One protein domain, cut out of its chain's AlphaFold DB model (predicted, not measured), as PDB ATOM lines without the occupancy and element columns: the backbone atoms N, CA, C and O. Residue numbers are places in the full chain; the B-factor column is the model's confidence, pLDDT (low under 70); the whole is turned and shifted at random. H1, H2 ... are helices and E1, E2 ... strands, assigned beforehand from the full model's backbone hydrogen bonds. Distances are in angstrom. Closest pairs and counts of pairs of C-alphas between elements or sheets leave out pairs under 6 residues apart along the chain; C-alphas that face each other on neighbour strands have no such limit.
ATOM      1  N   ALA A  24       5.050  28.801  21.867       94.69
ATOM      2  CA  ALA A  24       4.508  27.927  20.835       94.69
ATOM      3  C   ALA A  24       3.652  26.825  21.472       94.69
ATOM      4  O   ALA A  24       4.076  26.191  22.438       94.69
ATOM      5  N   ILE A  25       2.467  26.593  20.915       96.12
ATOM      6  CA  ILE A  25       1.584  25.484  21.266       96.12
ATOM      7  C   ILE A  25       1.630  24.490  20.113       96.12
ATOM      8  O   ILE A  25       1.200  24.795  18.998       96.12
ATOM      9  N   CYS A  26       2.147  23.303  20.399       95.69
ATOM     10  CA  CYS A  26       2.299  22.221  19.439       95.69
ATOM     11  C   CYS A  26       1.467  21.020  19.892       95.69
ATOM     12  O   CYS A  26       1.445  20.695  21.077       95.69
ATOM     13  N   CYS A  27       0.818  20.341  18.948       96.44
ATOM     14  CA  CYS A  27       0.060  19.122  19.207       96.44
ATOM     15  C   CYS A  27       0.292  18.134  18.064       96.44
ATOM     16  O   CYS A  27       0.262  18.514  16.890       96.44
ATOM     17  N   MET A  28       0.567  16.882  18.422       96.25
ATOM     18  CA  MET A  28       0.864  15.814  17.477       96.25
ATOM     19  C   MET A  28       0.329  14.473  17.966       96.25
ATOM     20  O   MET A  28       0.319  14.199  19.166       96.25
ATOM     21  N   SER A  29      -0.083  13.636  17.019       95.50
ATOM     22  CA  SER A  29      -0.455  12.248  17.256       95.50
ATOM     23  C   SER A  29       0.782  11.348  17.332       95.50
ATOM     24  O   SER A  29       1.868  11.688  16.855       95.50
ATOM     25  N   ALA A  30       0.601  10.134  17.855       94.00
ATOM     26  CA  ALA A  30       1.648   9.109  17.866       94.00
ATOM     27  C   ALA A  30       2.094   8.673  16.455       94.00
ATOM     28  O   ALA A  30       3.204   8.172  16.289       94.00
ATOM     29  N   THR A  31       1.250   8.869  15.436       94.25
ATOM     30  CA  THR A  31       1.567   8.570  14.031       94.25
ATOM     31  C   THR A  31       2.322   9.705  13.333       94.25
ATOM     32  O   THR A  31       2.681   9.568  12.166       94.25
ATOM     33  N   GLY A  32       2.591  10.813  14.034       93.44
ATOM     34  CA  GLY A  32       3.335  11.959  13.510       93.44
ATOM     35  C   GLY A  32       2.479  12.984  12.761       93.44
ATOM     36  O   GLY A  32       3.031  13.894  12.148       93.44
ATOM     37  N   VAL A  33       1.148  12.873  12.812       92.25
ATOM     38  CA  VAL A  33       0.246  13.909  12.290       92.25
ATOM     39  C   VAL A  33       0.211  15.060  13.289       92.25
ATOM     40  O   VAL A  33      -0.018  14.842  14.474       92.25
ATOM     41  N   SER A  34       0.447  16.287  12.827       93.94
ATOM     42  CA  SER A  34       0.486  17.471  13.689       93.94
ATOM     43  C   SER A  34      -0.574  18.495  13.309       93.94
ATOM     44  O   SER A  34      -0.754  18.797  12.128       93.94
ATOM     45  N   VAL A  35      -1.183  19.114  14.318       95.94
ATOM     46  CA  VAL A  35      -1.980  20.331  14.136       95.94
ATOM     47  C   VAL A  35      -1.023  21.506  13.903       95.94
ATOM     48  O   VAL A  35      -0.027  21.607  14.627       95.94
ATOM     49  N   PRO A  36      -1.285  22.401  12.927       96.50
ATOM     50  CA  PRO A  36      -0.471  23.598  12.742       96.50
ATOM     51  C   PRO A  36      -0.313  24.370  14.060       96.50
ATOM     52  O   PRO A  36      -1.305  24.545  14.777       96.50
ATOM     53  N   PRO A  37       0.907  24.815  14.406       95.88
ATOM     54  CA  PRO A  37       1.178  25.353  15.730       95.88
ATOM     55  C   PRO A  37       0.441  26.670  15.946       95.88
ATOM     56  O   PRO A  37       0.207  27.428  15.004       95.88
ATOM     57  N   ALA A  38       0.137  26.978  17.203       96.12
ATOM     58  CA  ALA A  38      -0.231  28.333  17.589       96.12
ATOM     59  C   ALA A  38       0.964  29.041  18.212       96.12
ATOM     60  O   ALA A  38       1.760  28.428  18.921       96.12
ATOM     61  N   LEU A  39       1.080  30.336  17.959       95.19
ATOM     62  CA  LEU A  39       2.128  31.181  18.513       95.19
ATOM     63  C   LEU A  39       1.470  32.283  19.338       95.19
ATOM     64  O   LEU A  39       0.520  32.907  18.883       95.19
ATOM     65  N   ILE A  40       1.960  32.519  20.554       95.00
ATOM     66  CA  ILE A  40       1.487  33.586  21.438       95.00
ATOM     67  C   ILE A  40       2.603  34.613  21.588       95.00
ATOM     68  O   ILE A  40       3.654  34.328  22.171       95.00
ATOM     69  N   LEU A  41       2.369  35.829  21.087       92.81
ATOM     70  CA  LEU A  41       3.278  36.950  21.314       92.81
ATOM     71  C   LEU A  41       2.877  37.761  22.560       92.81
ATOM     72  O   LEU A  41       1.687  38.031  22.755       92.81
ATOM     73  N   PRO A  42       3.855  38.240  23.359       92.19
ATOM     74  CA  PRO A  42       3.619  39.147  24.481       92.19
ATOM     75  C   PRO A  42       3.278  40.561  23.978       92.19
ATOM     76  O   PRO A  42       4.151  41.428  23.865       92.19
ATOM     77  N   ARG A  43       2.017  40.797  23.595       90.69
ATOM     78  CA  ARG A  43       1.540  42.041  22.965       90.69
ATOM     79  C   ARG A  43       0.110  42.377  23.386       90.69
ATOM     80  O   ARG A  43      -0.730  41.502  23.536       90.69
ATOM     81  N   LYS A  44      -0.176  43.682  23.444       87.19
ATOM     82  CA  LYS A  44      -1.528  44.227  23.676       87.19
ATOM     83  C   LYS A  44      -2.366  44.387  22.407       87.19
ATOM     84  O   LYS A  44      -3.567  44.615  22.483       87.19
ATOM     85  N   ARG A  45      -1.722  44.394  21.237       89.75
ATOM     86  CA  ARG A  45      -2.362  44.648  19.940       89.75
ATOM     87  C   ARG A  45      -1.810  43.698  18.900       89.75
ATOM     88  O   ARG A  45      -0.601  43.454  18.881       89.75
ATOM     89  N   MET A  46      -2.703  43.209  18.048       88.44
ATOM     90  CA  MET A  46      -2.313  42.356  16.942       88.44
ATOM     91  C   MET A  46      -1.766  43.206  15.795       88.44
ATOM     92  O   MET A  46      -2.370  44.215  15.439       88.44
ATOM     93  N   ASP A  47      -0.649  42.782  15.217       88.06
ATOM     94  CA  ASP A  47      -0.141  43.273  13.941       88.06
ATOM     95  C   ASP A  47       0.100  42.048  13.044       88.06
ATOM     96  O   ASP A  47       0.936  41.205  13.393       88.06
ATOM     97  N   PRO A  48      -0.623  41.913  11.918       84.50
ATOM     98  CA  PRO A  48      -0.451  40.802  10.984       84.50
ATOM     99  C   PRO A  48       0.987  40.641  10.473       84.50
ATOM    100  O   PRO A  48       1.381  39.549  10.076       84.50
ATOM    101  N   LEU A  49       1.802  41.700  10.505       87.56
ATOM    102  CA  LEU A  49       3.190  41.641  10.055       87.56
ATOM    103  C   LEU A  49       4.079  40.745  10.926       87.56
ATOM    104  O   LEU A  49       5.092  40.260  10.428       87.56
ATOM    105  N   PHE A  50       3.717  40.476  12.188       82.56
ATOM    106  CA  PHE A  50       4.484  39.554  13.047       82.56
ATOM    107  C   PHE A  50       4.401  38.091  12.612       82.56
ATOM    108  O   PHE A  50       5.174  37.264  13.085       82.56
ATOM    109  N   TYR A  51       3.481  37.809  11.701       83.25
ATOM    110  CA  TYR A  51       3.080  36.484  11.258       83.25
ATOM    111  C   TYR A  51       3.291  36.291   9.754       83.25
ATOM    112  O   TYR A  51       3.014  35.247   9.188       83.25
ATOM    113  N   LYS A  52       3.866  37.292   9.086       82.56
ATOM    114  CA  LYS A  52       3.993  37.334   7.629       82.56
ATOM    115  C   LYS A  52       4.713  36.122   7.011       82.56
ATOM    116  O   LYS A  52       4.363  35.733   5.904       82.56
ATOM    117  N   ASP A  53       5.692  35.556   7.717       83.94
ATOM    118  CA  ASP A  53       6.552  34.465   7.232       83.94
ATOM    119  C   ASP A  53       6.377  33.173   8.056       83.94
ATOM    120  O   ASP A  53       7.294  32.363   8.200       83.94
ATOM    121  N   GLU A  54       5.204  32.999   8.661       83.38
ATOM    122  CA  GLU A  54       4.866  31.816   9.447       83.38
ATOM    123  C   GLU A  54       4.577  30.575   8.582       83.38
ATOM    124  O   GLU A  54       4.187  30.686   7.416       83.38
ATOM    125  N   PRO A  55       4.706  29.363   9.150       84.94
ATOM    126  CA  PRO A  55       4.191  28.162   8.510       84.94
ATOM    127  C   PRO A  55       2.690  28.271   8.211       84.94
ATOM    128  O   PRO A  55       1.897  28.719   9.037       84.94
ATOM    129  N   ASN A  56       2.278  27.787   7.037       87.19
ATOM    130  CA  ASN A  56       0.874  27.818   6.632       87.19
ATOM    131  C   ASN A  56      -0.042  27.178   7.683       87.19
ATOM    132  O   ASN A  56       0.152  26.034   8.095       87.19
ATOM    133  N   GLY A  57      -1.089  27.914   8.052       91.81
ATOM    134  CA  GLY A  57      -2.071  27.472   9.035       91.81
ATOM    135  C   GLY A  57      -1.671  27.737  10.484       91.81
ATOM    136  O   GLY A  57      -2.430  27.345  11.364       91.81
ATOM    137  N   THR A  58      -0.539  28.394  10.757       94.88
ATOM    138  CA  THR A  58      -0.217  28.848  12.113       94.88
ATOM    139  C   THR A  58      -1.337  29.719  12.678       94.88
ATOM    140  O   THR A  58      -1.866  30.609  12.012       94.88
ATOM    141  N   LEU A  59      -1.719  29.444  13.927       95.75
ATOM    142  CA  LEU A  59      -2.683  30.266  14.644       95.75
ATOM    143  C   LEU A  59      -1.952  31.394  15.376       95.75
ATOM    144  O   LEU A  59      -1.232  31.171  16.352       95.75
ATOM    145  N   ALA A  60      -2.185  32.610  14.905       94.75
ATOM    146  CA  ALA A  60      -1.681  33.837  15.492       94.75
ATOM    147  C   ALA A  60      -2.461  34.229  16.759       94.75
ATOM    148  O   ALA A  60      -3.630  34.607  16.679       94.75
ATOM    149  N   LEU A  61      -1.811  34.195  17.925       95.00
ATOM    150  CA  LEU A  61      -2.379  34.614  19.209       95.00
ATOM    151  C   LEU A  61      -1.519  35.698  19.874       95.00
ATOM    152  O   LEU A  61      -0.325  35.856  19.601       95.00
ATOM    153  N   ILE A  62      -2.131  36.458  20.782       94.56
ATOM    154  CA  ILE A  62      -1.441  37.445  21.618       94.56
ATOM    155  C   ILE A  62      -1.952  37.386  23.053       94.56
ATOM    156  O   ILE A  62      -3.127  37.117  23.298       94.56
ATOM    157  N   SER A  63      -1.074  37.689  24.003       94.50
ATOM    158  CA  SER A  63      -1.459  37.990  25.381       94.50
ATOM    159  C   SER A  63      -0.529  39.033  25.981       94.50
ATOM    160  O   SER A  63       0.602  39.200  25.534       94.50
ATOM    161  N   ASP A  64      -0.971  39.718  27.035       91.81
ATOM    162  CA  ASP A  64      -0.143  40.707  27.736       91.81
ATOM    163  C   ASP A  64       1.152  40.099  28.302       91.81
ATOM    164  O   ASP A  64       2.164  40.789  28.426       91.81
ATOM    165  N   THR A  65       1.127  38.807  28.636       91.38
ATOM    166  CA  THR A  65       2.245  38.086  29.255       91.38
ATOM    167  C   THR A  65       3.044  37.235  28.269       91.38
ATOM    168  O   THR A  65       4.155  36.825  28.597       91.38
ATOM    169  N   GLY A  66       2.499  36.962  27.080       93.00
ATOM    170  CA  GLY A  66       3.033  35.993  26.120       93.00
ATOM    171  C   GLY A  66       2.685  34.537  26.437       93.00
ATOM    172  O   GLY A  66       3.022  33.667  25.647       93.00
ATOM    173  N   TYR A  67       1.997  34.264  27.550       93.44
ATOM    174  CA  TYR A  67       1.599  32.914  27.959       93.44
ATOM    175  C   TYR A  67       0.139  32.594  27.610       93.44
ATOM    176  O   TYR A  67      -0.669  33.490  27.333       93.44
ATOM    177  N   MET A  68      -0.185  31.298  27.670       95.81
ATOM    178  CA  MET A  68      -1.536  30.746  27.553       95.81
ATOM    179  C   MET A  68      -2.460  31.258  28.673       95.81
ATOM    180  O   MET A  68      -2.032  31.484  29.804       95.81
ATOM    181  N   ASN A  69      -3.749  31.384  28.366       95.31
ATOM    182  CA  ASN A  69      -4.838  31.528  29.334       95.31
ATOM    183  C   ASN A  69      -6.076  30.763  28.827       95.31
ATOM    184  O   ASN A  69      -6.087  30.349  27.668       95.31
ATOM    185  N   SER A  70      -7.115  30.600  29.653       96.12
ATOM    186  CA  SER A  70      -8.299  29.802  29.287       96.12
ATOM    187  C   SER A  70      -9.031  30.316  28.040       96.12
ATOM    188  O   SER A  70      -9.533  29.521  27.251       96.12
ATOM    189  N   HIS A  71      -9.048  31.629  27.787       96.12
ATOM    190  CA  HIS A  71      -9.667  32.171  26.570       96.12
ATOM    191  C   HIS A  71      -8.879  31.786  25.313       96.12
ATOM    192  O   HIS A  71      -9.460  31.295  24.347       96.12
ATOM    193  N   LEU A  72      -7.553  31.941  25.351       97.12
ATOM    194  CA  LEU A  72      -6.676  31.525  24.255       97.12
ATOM    195  C   LEU A  72      -6.695  30.009  24.050       97.12
ATOM    196  O   LEU A  72      -6.617  29.551  22.915       97.12
ATOM    197  N   PHE A  73      -6.836  29.238  25.129       97.31
ATOM    198  CA  PHE A  73      -6.972  27.790  25.048       97.31
ATOM    199  C   PHE A  73      -8.249  27.382  24.306       97.31
ATOM    200  O   PHE A  73      -8.193  26.503  23.454       97.31
ATOM    201  N   ILE A  74      -9.378  28.061  24.539       97.38
ATOM    202  CA  ILE A  74     -10.622  27.823  23.787       97.38
ATOM    203  C   ILE A  74     -10.442  28.142  22.296       97.38
ATOM    204  O   ILE A  74     -10.917  27.393  21.441       97.38
ATOM    205  N   ASP A  75      -9.760  29.236  21.959       97.50
ATOM    206  CA  ASP A  75      -9.495  29.581  20.558       97.50
ATOM    207  C   ASP A  75      -8.553  28.573  19.890       97.50
ATOM    208  O   ASP A  75      -8.799  28.146  18.758       97.50
ATOM    209  N   TRP A  76      -7.541  28.107  20.622       97.94
ATOM    210  CA  TRP A  76      -6.698  27.002  20.187       97.94
ATOM    211  C   TRP A  76      -7.486  25.691  20.037       97.94
ATOM    212  O   TRP A  76      -7.262  24.957  19.080       97.94
ATOM    213  N   LEU A  77      -8.465  25.411  20.900       97.38
ATOM    214  CA  LEU A  77      -9.290  24.205  20.809       97.38
ATOM    215  C   LEU A  77     -10.198  24.223  19.567       97.38
ATOM    216  O   LEU A  77     -10.357  23.204  18.899       97.38
ATOM    217  N   LYS A  78     -10.745  25.386  19.190       97.75
ATOM    218  CA  LYS A  78     -11.468  25.543  17.911       97.75
ATOM    219  C   LYS A  78     -10.548  25.277  16.719       97.75
ATOM    220  O   LYS A  78     -10.964  24.649  15.746       97.75
ATOM    221  N   HIS A  79      -9.306  25.754  16.791       97.62
ATOM    222  CA  HIS A  79      -8.281  25.491  15.782       97.62
ATOM    223  C   HIS A  79      -7.932  24.001  15.705       97.62
ATOM    224  O   HIS A  79      -7.924  23.439  14.613       97.62
ATOM    225  N   PHE A  80      -7.761  23.341  16.850       97.19
ATOM    226  CA  PHE A  80      -7.595  21.892  16.941       97.19
ATOM    227  C   PHE A  80      -8.743  21.157  16.232       97.19
ATOM    228  O   PHE A  80      -8.487  20.424  15.280       97.19
ATOM    229  N   VAL A  81     -10.004  21.437  16.582       96.81
ATOM    230  CA  VAL A  81     -11.179  20.790  15.962       96.81
ATOM    231  C   VAL A  81     -11.246  21.042  14.453       96.81
ATOM    232  O   VAL A  81     -11.589  20.144  13.690       96.81
ATOM    233  N   LYS A  82     -10.886  22.244  13.987       96.56
ATOM    234  CA  LYS A  82     -10.858  22.577  12.553       96.56
ATOM    235  C   LYS A  82      -9.859  21.718  11.766       96.56
ATOM    236  O   LYS A  82     -10.115  21.407  10.599       96.56
ATOM    237  N   HIS A  83      -8.716  21.397  12.366       95.00
ATOM    238  CA  HIS A  83      -7.625  20.687  11.700       95.00
ATOM    239  C   HIS A  83      -7.712  19.171  11.861       95.00
ATOM    240  O   HIS A  83      -7.569  18.461  10.869       95.00
ATOM    241  N   ASP A  84      -7.975  18.708  13.078       94.69
ATOM    242  CA  ASP A  84      -8.043  17.294  13.441       94.69
ATOM    243  C   ASP A  84      -9.395  16.664  13.064       94.69
ATOM    244  O   ASP A  84      -9.454  15.512  12.653       94.69
ATOM    245  N   LYS A  85     -10.471  17.469  13.072       95.44
ATOM    246  CA  LYS A  85     -11.838  17.099  12.656       95.44
ATOM    247  C   LYS A  85     -12.388  15.840  13.349       95.44
ATOM    248  O   LYS A  85     -12.934  14.977  12.660       95.44
ATOM    249  N   PRO A  86     -12.317  15.752  14.691       95.44
ATOM    250  CA  PRO A  86     -12.888  14.623  15.415       95.44
ATOM    251  C   PRO A  86     -14.394  14.490  15.139       95.44
ATOM    252  O   PRO A  86     -15.113  15.495  15.076       95.44
ATOM    253  N   SER A  87     -14.878  13.253  15.021       96.38
ATOM    254  CA  SER A  87     -16.304  12.925  14.890       96.38
ATOM    255  C   SER A  87     -16.720  11.823  15.872       96.38
ATOM    256  O   SER A  87     -15.913  11.342  16.667       96.38
ATOM    257  N   ALA A  88     -17.999  11.438  15.858       95.62
ATOM    258  CA  ALA A  88     -18.479  10.320  16.672       95.62
ATOM    259  C   ALA A  88     -17.942   8.965  16.174       95.62
ATOM    260  O   ALA A  88     -17.785   8.034  16.959       95.62
ATOM    261  N   GLU A  89     -17.663   8.863  14.874       97.19
ATOM    262  CA  GLU A  89     -17.127   7.680  14.201       97.19
ATOM    263  C   GLU A  89     -15.593   7.635  14.230       97.19
ATOM    264  O   GLU A  89     -15.023   6.546  14.213       97.19
ATOM    265  N   ASP A  90     -14.940   8.800  14.296       93.69
ATOM    266  CA  ASP A  90     -13.483   8.952  14.380       93.69
ATOM    267  C   ASP A  90     -13.110   9.866  15.556       93.69
ATOM    268  O   ASP A  90     -12.914  11.080  15.433       93.69
ATOM    269  N   THR A  91     -13.122   9.281  16.752       95.44
ATOM    270  CA  THR A  91     -12.897  10.004  18.006       95.44
ATOM    271  C   THR A  91     -11.418  10.263  18.258       95.44
ATOM    272  O   THR A  91     -10.599   9.352  18.126       95.44
ATOM    273  N   VAL A  92     -11.089  11.451  18.770       95.81
ATOM    274  CA  VAL A  92      -9.718  11.808  19.162       95.81
ATOM    275  C   VAL A  92      -9.615  12.071  20.660       95.81
ATOM    276  O   VAL A  92     -10.435  12.775  21.249       95.81
ATOM    277  N   LEU A  93      -8.574  11.507  21.280       95.56
ATOM    278  CA  LEU A  93      -8.203  11.766  22.668       95.56
ATOM    279  C   LEU A  93      -7.132  12.861  22.722       95.56
ATOM    280  O   LEU A  93      -5.966  12.617  22.414       95.56
ATOM    281  N   LEU A  94      -7.523  14.055  23.164       95.75
ATOM    282  CA  LEU A  94      -6.587  15.134  23.464       95.75
ATOM    283  C   LEU A  94      -6.040  14.970  24.888       95.75
ATOM    284  O   LEU A  94      -6.801  14.955  25.853       95.75
ATOM    285  N   ILE A  95      -4.716  14.882  25.019       95.62
ATOM    286  CA  ILE A  95      -4.023  14.813  26.312       95.62
ATOM    287  C   ILE A  95      -3.331  16.152  26.565       95.62
ATOM    288  O   ILE A  95      -2.491  16.579  25.773       95.62
ATOM    289  N   ALA A  96      -3.671  16.794  27.679       94.44
ATOM    290  CA  ALA A  96      -3.051  18.024  28.159       94.44
ATOM    291  C   ALA A  96      -2.588  17.846  29.612       94.44
ATOM    292  O   ALA A  96      -3.039  16.936  30.311       94.44
ATOM    293  N   ASP A  97      -1.672  18.701  30.065       93.25
ATOM    294  CA  ASP A  97      -1.298  18.741  31.478       93.25
ATOM    295  C   ASP A  97      -2.395  19.406  32.336       93.25
ATOM    296  O   ASP A  97      -3.364  19.974  31.829       93.25
ATOM    297  N   ASN A  98      -2.221  19.359  33.658       92.50
ATOM    298  CA  ASN A  98      -3.160  19.928  34.628       92.50
ATOM    299  C   ASN A  98      -2.935  21.437  34.881       92.50
ATOM    300  O   ASN A  98      -3.123  21.917  36.001       92.50
ATOM    301  N   HIS A  99      -2.452  22.194  33.890       93.12
ATOM    302  CA  HIS A  99      -2.312  23.639  34.031       93.12
ATOM    303  C   HIS A  99      -3.685  24.324  34.025       93.12
ATOM    304  O   HIS A  99      -4.572  23.981  33.247       93.12
ATOM    305  N   THR A 100      -3.862  25.348  34.863       91.81
ATOM    306  CA  THR A 100      -5.164  26.013  35.062       91.81
ATOM    307  C   THR A 100      -5.715  26.682  33.807       91.81
ATOM    308  O   THR A 100      -6.919  26.860  33.697       91.81
ATOM    309  N   SER A 101      -4.858  27.032  32.846       90.94
ATOM    310  CA  SER A 101      -5.294  27.567  31.552       90.94
ATOM    311  C   SER A 101      -5.973  26.538  30.648       90.94
ATOM    312  O   SER A 101      -6.536  26.933  29.635       90.94
ATOM    313  N   HIS A 102      -5.854  25.245  30.954       89.00
ATOM    314  CA  HIS A 102      -6.521  24.165  30.219       89.00
ATOM    315  C   HIS A 102      -7.903  23.833  30.802       89.00
ATOM    316  O   HIS A 102      -8.620  23.013  30.230       89.00
ATOM    317  N   CYS A 103      -8.261  24.458  31.930       73.31
ATOM    318  CA  CYS A 103      -9.566  24.357  32.574       73.31
ATOM    319  C   CYS A 103     -10.516  25.470  32.114       73.31
ATOM    320  O   CYS A 103     -10.051  26.618  31.885       73.31
TER     321      CYS A 103
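What this domain is: This is residues 24 to 103 of the 103 residues of the protein "DDE-1 domain-containing protein" of Araneus ventricosus (UniProt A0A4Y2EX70). A small three-stranded sheet has the helix H2 packed along one face; after it, residues 85 to 91 stick out and the rest of the tail folds back. The 80 printed residues, 38 in named elements, under half, hold E1, E2, H1, E3 and H2 in that order; the sheet, E1 E2 E3, is mixed, as is the class, helices and strands. It is compact, with radius of gyration 13.5 A and spans of 40 by 30 by 19 A.

How they stand to each other: E1, residues 24 to 28, and E2, residues 34 to 42, form an antiparallel hairpin; N 25 and O 38 are within hydrogen-bond range, 2.8 A. H1, residues 48 to 51, only grazes the sheet. E3, residues 59 to 63, is parallel to E2, with N 61 and O 39 2.8 A apart; E2, H1, E3 are a strand-helix-strand unit, parallel neighbours with a helix between, its crossover right-handed. H2, residues 70 to 84, has every O i to N i+4 pair within hydrogen-bond range; over E2 at height 8.9 A, it makes two layers, helix on one sheet face.

Where its parts are: E1 begins at C-alpha 24 (4.508, 27.927, 20.835). E2 is 24.4 A long; H2, 20.2 A, ends at C-alpha 84 (-8.043, 17.294, 13.441).

The domain as a whole: The farthest C-alphas, Lys 44 and Glu 89, are 40.9 A apart. The printed part has no cut, and no printed residue is under 70.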